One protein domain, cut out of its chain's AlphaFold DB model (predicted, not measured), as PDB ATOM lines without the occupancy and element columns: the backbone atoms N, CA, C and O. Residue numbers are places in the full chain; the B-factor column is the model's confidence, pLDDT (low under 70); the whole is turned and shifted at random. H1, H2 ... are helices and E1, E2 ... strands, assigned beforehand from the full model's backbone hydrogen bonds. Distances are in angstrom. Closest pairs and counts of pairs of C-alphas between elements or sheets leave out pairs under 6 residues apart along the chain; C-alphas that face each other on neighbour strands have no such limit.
ATOM      1  N   THR A 218     100.140 112.262 134.757       81.75
ATOM      2  CA  THR A 218     100.239 111.105 135.652       81.75
ATOM      3  C   THR A 218     101.632 110.505 135.635       81.75
ATOM      4  O   THR A 218     102.235 110.323 136.692       81.75
ATOM      5  N   THR A 219     102.188 110.230 134.456       81.88
ATOM      6  CA  THR A 219     103.584 109.775 134.342       81.88
ATOM      7  C   THR A 219     104.566 110.806 134.879       81.88
ATOM      8  O   THR A 219     105.522 110.426 135.551       81.88
ATOM      9  N   PHE A 220     104.295 112.097 134.669       78.19
ATOM     10  CA  PHE A 220     105.104 113.173 135.233       78.19
ATOM     11  C   PHE A 220     105.155 113.093 136.759       78.19
ATOM     12  O   PHE A 220     106.233 112.922 137.328       78.19
ATOM     13  N   CYS A 221     103.999 113.120 137.426       78.44
ATOM     14  CA  CYS A 221     103.955 113.074 138.885       78.44
ATOM     15  C   CYS A 221     104.572 111.804 139.471       78.44
ATOM     16  O   CYS A 221     105.223 111.868 140.509       78.44
ATOM     17  N   ARG A 222     104.441 110.667 138.784       86.06
ATOM     18  CA  ARG A 222     105.074 109.403 139.190       86.06
ATOM     19  C   ARG A 222     106.595 109.431 139.092       86.06
ATOM     20  O   ARG A 222     107.248 108.815 139.924       86.06
ATOM     21  N   SER A 223     107.142 110.125 138.094       80.94
ATOM     22  CA  SER A 223     108.593 110.271 137.905       80.94
ATOM     23  C   SER A 223     109.242 111.238 138.900       80.94
ATOM     24  O   SER A 223     110.428 111.119 139.181       80.94
ATOM     25  N   TYR A 224     108.464 112.180 139.441       78.62
ATOM     26  CA  TYR A 224     108.965 113.243 140.315       78.62
ATOM     27  C   TYR A 224     109.028 112.854 141.802       78.62
ATOM     28  O   TYR A 224     109.650 113.543 142.606       78.62
ATOM     29  N   VAL A 225     108.377 111.755 142.185       79.44
ATOM     30  CA  VAL A 225     108.356 111.242 143.561       79.44
ATOM     31  C   VAL A 225     109.184 109.957 143.671       79.44
ATOM     32  O   VAL A 225     109.418 109.295 142.658       79.44
ATOM     33  N   PRO A 226     109.620 109.553 144.879       81.69
ATOM     34  CA  PRO A 226     110.386 108.322 145.041       81.69
ATOM     35  C   PRO A 226     109.648 107.102 144.474       81.69
ATOM     36  O   PRO A 226     108.437 106.945 144.661       81.69
ATOM     37  N   ALA A 227     110.382 106.220 143.790       83.50
ATOM     38  CA  ALA A 227     109.814 105.112 143.015       83.50
ATOM     39  C   ALA A 227     108.863 104.218 143.832       83.50
ATOM     40  O   ALA A 227     107.812 103.813 143.336       83.50
ATOM     41  N   ASN A 228     109.191 103.985 145.106       85.62
ATOM     42  CA  ASN A 228     108.415 103.189 146.059       85.62
ATOM     43  C   ASN A 228     107.076 103.825 146.483       85.62
ATOM     44  O   ASN A 228     106.248 103.133 147.074       85.62
ATOM     45  N   PHE A 229     106.853 105.106 146.183       84.44
ATOM     46  CA  PHE A 229     105.594 105.815 146.432       84.44
ATOM     47  C   PHE A 229     104.901 106.287 145.148       84.44
ATOM     48  O   PHE A 229     103.750 106.718 145.205       84.44
ATOM     49  N   SER A 230     105.572 106.189 143.996       86.06
ATOM     50  CA  SER A 230     105.100 106.699 142.701       86.06
ATOM     51  C   SER A 230     103.665 106.299 142.370       86.06
ATOM     52  O   SER A 230     102.857 107.152 142.012       86.06
ATOM     53  N   ALA A 231     103.300 105.035 142.583       87.19
ATOM     54  CA  ALA A 231     101.964 104.514 142.298       87.19
ATOM     55  C   ALA A 231     100.829 105.271 143.015       87.19
ATOM     56  O   ALA A 231      99.697 105.284 142.521       87.19
ATOM     57  N   TYR A 232     101.128 105.911 144.148       83.94
ATOM     58  CA  TYR A 232     100.155 106.629 144.963       83.94
ATOM     59  C   TYR A 232      99.977 108.090 144.560       83.94
ATOM     60  O   TYR A 232      99.022 108.699 145.033       83.94
ATOM     61  N   TYR A 233     100.840 108.646 143.706       83.38
ATOM     62  CA  TYR A 233     100.775 110.044 143.285       83.38
ATOM     63  C   TYR A 233     100.054 110.220 141.945       83.38
ATOM     64  O   TYR A 233     100.249 109.459 140.994       83.38
ATOM     65  N   MET A 234      99.221 111.255 141.891       82.25
ATOM     66  CA  MET A 234      98.383 111.651 140.765       82.25
ATOM     67  C   MET A 234      98.461 113.167 140.549       82.25
ATOM     68  O   MET A 234      98.765 113.915 141.481       82.25
ATOM     69  N   PRO A 235      98.196 113.641 139.326       81.25
ATOM     70  CA  PRO A 235      98.165 115.061 139.036       81.25
ATOM     71  C   PRO A 235      96.822 115.659 139.465       81.25
ATOM     72  O   PRO A 235      95.764 115.216 139.028       81.25
ATOM     73  N   LEU A 236      96.865 116.714 140.270       76.12
ATOM     74  CA  LEU A 236      95.728 117.581 140.556       76.12
ATOM     75  C   LEU A 236      95.884 118.871 139.754       76.12
ATOM     76  O   LEU A 236      96.834 119.617 139.968       76.12
ATOM     77  N   VAL A 237      94.969 119.152 138.829       74.44
ATOM     78  CA  VAL A 237      95.005 120.402 138.057       74.44
ATOM     79  C   VAL A 237      94.533 121.551 138.948       74.44
ATOM     80  O   VAL A 237      93.371 121.600 139.333       74.44
ATOM     81  N   VAL A 238      95.438 122.475 139.271       68.69
ATOM     82  CA  VAL A 238      95.154 123.653 140.113       68.69
ATOM     83  C   VAL A 238      94.819 124.875 139.252       68.69
ATOM     84  O   VAL A 238      94.049 125.738 139.659       68.69
ATOM     85  N   SER A 239      95.376 124.967 138.041       65.06
ATOM     86  CA  SER A 239      95.051 126.026 137.077       65.06
ATOM     87  C   SER A 239      95.274 125.559 135.634       65.06
ATOM     88  O   SER A 239      95.860 124.499 135.405       65.06
ATOM     89  N   LYS A 240      94.870 126.383 134.649       60.59
ATOM     90  CA  LYS A 240      95.066 126.139 133.201       60.59
ATOM     91  C   LYS A 240      96.500 125.729 132.855       60.59
ATOM     92  O   LYS A 240      96.724 125.006 131.889       60.59
ATOM     93  N   ASN A 241      97.458 126.185 133.659       59.47
ATOM     94  CA  ASN A 241      98.842 125.797 133.558       59.47
ATOM     95  C   ASN A 241      99.450 125.578 134.952       59.47
ATOM     96  O   ASN A 241     100.474 126.179 135.256       59.47
ATOM     97  N   SER A 242      98.864 124.746 135.813       61.78
ATOM     98  CA  SER A 242      99.494 124.289 137.067       61.78
ATOM     99  C   SER A 242      98.919 122.958 137.500       61.78
ATOM    100  O   SER A 242      97.699 122.815 137.569       61.78
ATOM    101  N   ILE A 243      99.800 122.009 137.815       71.88
ATOM    102  CA  ILE A 243      99.422 120.736 138.419       71.88
ATOM    103  C   ILE A 243     100.066 120.609 139.802       71.88
ATOM    104  O   ILE A 243     101.085 121.207 140.114       71.88
ATOM    105  N   LEU A 244      99.465 119.841 140.682       74.31
ATOM    106  CA  LEU A 244     100.045 119.486 141.960       74.31
ATOM    107  C   LEU A 244     100.157 117.972 141.969       74.31
ATOM    108  O   LEU A 244      99.172 117.282 141.720       74.31
ATOM    109  N   CYS A 245     101.355 117.451 142.209       78.69
ATOM    110  CA  CYS A 245     101.523 116.014 142.344       78.69
ATOM    111  C   CYS A 245     101.104 115.630 143.752       78.69
ATOM    112  O   CYS A 245     101.839 115.851 144.708       78.69
ATOM    113  N   VAL A 246      99.900 115.088 143.870       77.81
ATOM    114  CA  VAL A 246      99.294 114.750 145.151       77.81
ATOM    115  C   VAL A 246      99.171 113.250 145.298       77.81
ATOM    116  O   VAL A 246      98.879 112.545 144.335       77.81
ATOM    117  N   SER A 247      99.364 112.743 146.512       78.12
ATOM    118  CA  SER A 247      98.976 111.362 146.790       78.12
ATOM    119  C   SER A 247      97.448 111.218 146.699       78.12
ATOM    120  O   SER A 247      96.736 112.196 146.943       78.12
ATOM    121  N   ARG A 248      96.936 110.020 146.369       64.50
ATOM    122  CA  ARG A 248      95.491 109.711 146.233       64.50
ATOM    123  C   ARG A 248      94.612 110.218 147.385       64.50
ATOM    124  O   ARG A 248      93.419 110.395 147.188       64.50
ATOM    125  N   ASN A 249      95.196 110.522 148.541       61.88
ATOM    126  CA  ASN A 249      94.501 111.129 149.672       61.88
ATOM    127  C   ASN A 249      93.949 112.530 149.410       61.88
ATOM    128  O   ASN A 249      93.009 112.927 150.089       61.88
ATOM    129  N   ALA A 250      94.511 113.277 148.457       53.06
ATOM    130  CA  ALA A 250      94.016 114.611 148.126       53.06
ATOM    131  C   ALA A 250      92.933 114.604 147.035       53.06
ATOM    132  O   ALA A 250      92.181 115.569 146.942       53.06
ATOM    133  N   SER A 251      92.868 113.560 146.198       50.75
ATOM    134  CA  SER A 251      91.885 113.465 145.110       50.75
ATOM    135  C   SER A 251      90.632 112.687 145.511       50.75
ATOM    136  O   SER A 251      89.542 113.105 145.143       50.75
ATOM    137  N   ASP A 252      90.776 111.624 146.311       51.56
ATOM    138  CA  ASP A 252      89.668 110.778 146.766       51.56
ATOM    139  C   ASP A 252      89.701 110.615 148.299       51.56
ATOM    140  O   ASP A 252      90.237 109.651 148.837       51.56
ATOM    141  N   HIS A 253      89.116 111.583 149.008       55.09
ATOM    142  CA  HIS A 253      88.385 111.371 150.270       55.09
ATOM    143  C   HIS A 253      89.030 110.505 151.385       55.09
ATOM    144  O   HIS A 253      88.306 109.805 152.098       55.09
ATOM    145  N   LEU A 254      90.340 110.578 151.653       60.16
ATOM    146  CA  LEU A 254      90.856 110.057 152.930       60.16
ATOM    147  C   LEU A 254      90.674 111.119 154.027       60.16
ATOM    148  O   LEU A 254      91.579 111.894 154.330       60.16
ATOM    149  N   ASN A 255      89.464 111.203 154.591       68.56
ATOM    150  CA  ASN A 255      89.174 112.115 155.696       68.56
ATOM    151  C   ASN A 255      89.759 111.564 157.002       68.56
ATOM    152  O   ASN A 255      89.137 110.747 157.679       68.56
ATOM    153  N   CYS A 256      90.949 112.033 157.366       72.31
ATOM    154  CA  CYS A 256      91.599 111.614 158.604       72.31
ATOM    155  C   CYS A 256      90.966 112.214 159.871       72.31
ATOM    156  O   CYS A 256      91.380 111.829 160.960       72.31
ATOM    157  N   HIS A 257      89.973 113.110 159.763       75.62
ATOM    158  CA  HIS A 257      89.368 113.859 160.874       75.62
ATOM    159  C   HIS A 257      90.416 114.554 161.769       75.62
ATOM    160  O   HIS A 257      90.740 115.715 161.534       75.62
ATOM    161  N   HIS A 258      90.953 113.848 162.769       74.56
ATOM    162  CA  HIS A 258      91.993 114.321 163.695       74.56
ATOM    163  C   HIS A 258      93.385 113.711 163.448       74.56
ATOM    164  O   HIS A 258      94.348 114.129 164.085       74.56
ATOM    165  N   GLY A 259      93.496 112.729 162.552       73.25
ATOM    166  CA  GLY A 259      94.747 112.064 162.202       73.25
ATOM    167  C   GLY A 259      95.548 112.798 161.124       73.25
ATOM    168  O   GLY A 259      95.022 113.610 160.358       73.25
ATOM    169  N   THR A 260      96.835 112.480 161.030       73.94
ATOM    170  CA  THR A 260      97.735 113.012 160.000       73.94
ATOM    171  C   THR A 260      97.781 112.078 158.799       73.94
ATOM    172  O   THR A 260      98.080 110.892 158.921       73.94
ATOM    173  N   CYS A 261      97.549 112.632 157.610       75.50
ATOM    174  CA  CYS A 261      97.716 111.919 156.350       75.50
ATOM    175  C   CYS A 261      99.210 111.720 156.033       75.50
ATOM    176  O   CYS A 261      99.935 112.693 155.819       75.50
ATOM    177  N   GLN A 262      99.660 110.467 155.931       78.69
ATOM    178  CA  GLN A 262     101.033 110.111 155.556       78.69
ATOM    179  C   GLN A 262     101.051 109.037 154.469       78.69
ATOM    180  O   GLN A 262     100.201 108.151 154.441       78.69
ATOM    181  N   VAL A 263     102.034 109.090 153.566       79.38
ATOM    182  CA  VAL A 263     102.228 108.035 152.559       79.38
ATOM    183  C   VAL A 263     103.230 107.021 153.093       79.38
ATOM    184  O   VAL A 263     104.412 107.323 153.261       79.38
ATOM    185  N   MET A 264     102.747 105.812 153.364       81.25
ATOM    186  CA  MET A 264     103.557 104.666 153.764       81.25
ATOM    187  C   MET A 264     103.775 103.719 152.579       81.25
ATOM    188  O   MET A 264     103.253 103.930 151.483       81.25
ATOM    189  N   HIS A 265     104.579 102.670 152.766       81.19
ATOM    190  CA  HIS A 265     104.897 101.731 151.684       81.19
ATOM    191  C   HIS A 265     103.652 100.995 151.166       81.19
ATOM    192  O   HIS A 265     103.465 100.848 149.959       81.19
ATOM    193  N   GLN A 266     102.763 100.626 152.088       79.50
ATOM    194  CA  GLN A 266     101.445 100.051 151.828       79.50
ATOM    195  C   GLN A 266     100.433 101.052 151.249       79.50
ATOM    196  O   GLN A 266      99.305 100.682 150.935       79.50
ATOM    197  N   GLY A 267     100.834 102.314 151.114       77.56
ATOM    198  CA  GLY A 267     100.020 103.374 150.563       77.56
ATOM    199  C   GLY A 267      99.701 104.475 151.560       77.56
ATOM    200  O   GLY A 267     100.273 104.548 152.650       77.56
ATOM    201  N   PRO A 268      98.818 105.386 151.152       79.00
ATOM    202  CA  PRO A 268      98.440 106.520 151.967       79.00
ATOM    203  C   PRO A 268      97.584 106.090 153.173       79.00
ATOM    204  O   PRO A 268      96.651 105.305 153.020       79.00
ATOM    205  N   GLN A 269      97.887 106.599 154.368       77.62
ATOM    206  CA  GLN A 269      97.233 106.232 155.628       77.62
ATOM    207  C   GLN A 269      96.962 107.452 156.513       77.62
ATOM    208  O   GLN A 269      97.659 108.464 156.423       77.62
ATOM    209  N   CYS A 270      95.954 107.330 157.377       78.88
ATOM    210  CA  CYS A 270      95.711 108.243 158.489       78.88
ATOM    211  C   CYS A 270      96.330 107.648 159.753       78.88
ATOM    212  O   CYS A 270      96.024 106.502 160.085       78.88
ATOM    213  N   LEU A 271      97.185 108.419 160.423       77.56
ATOM    214  CA  LEU A 271      97.791 108.077 161.713       77.56
ATOM    215  C   LEU A 271      97.258 108.980 162.820       77.56
ATOM    216  O   LEU A 271      97.106 110.193 162.541       77.56
TER     217      LEU A 271
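This is residues 218 to 271 of the 271 residues of an uncharacterized protein of Alligator mississippiensis (UniProt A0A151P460). A short helix, H1, packs on a longer two-strand hairpin, E1 and E2, and a loop leads on to a separate small hairpin, E3 and E4. The 54 printed residues run H1 E1 E2 E3 E4, with two antiparallel sheets, E1 - E2 and E3 - E4, in the mixed class. The whole is flat, 33 by 24 by 12 A, and only just compact, close to loose, with a radius of gyration of the C-alphas of 11.6 A.

Find C-alpha 218 at (100.239, 111.105, 135.652), where H1 runs to 224. E1, residues 233 to 239, spans 18.1 A; E2, 242 to 247, spans 16.2 A. E3 is 261 to 264; E4, 267 to 270, ends at (95.711, 108.243, 158.489).

In hairpin E1 and E2, N 236 and O 244 are 2.8 A apart; in hairpin E3 and E4, N 262 and O 269 are 2.9 A apart, both within hydrogen-bond range. H1, with every O i to N i+4 pair within range, has C-alpha 218 5.5 A from C-alpha 234 of E1, their closest pair. H1 and E3 are apart.

The printed part has no cut. The link from E2 to E3 is long. Look for pLDDT under 70 at residues 238 to 242 and 248 to 255.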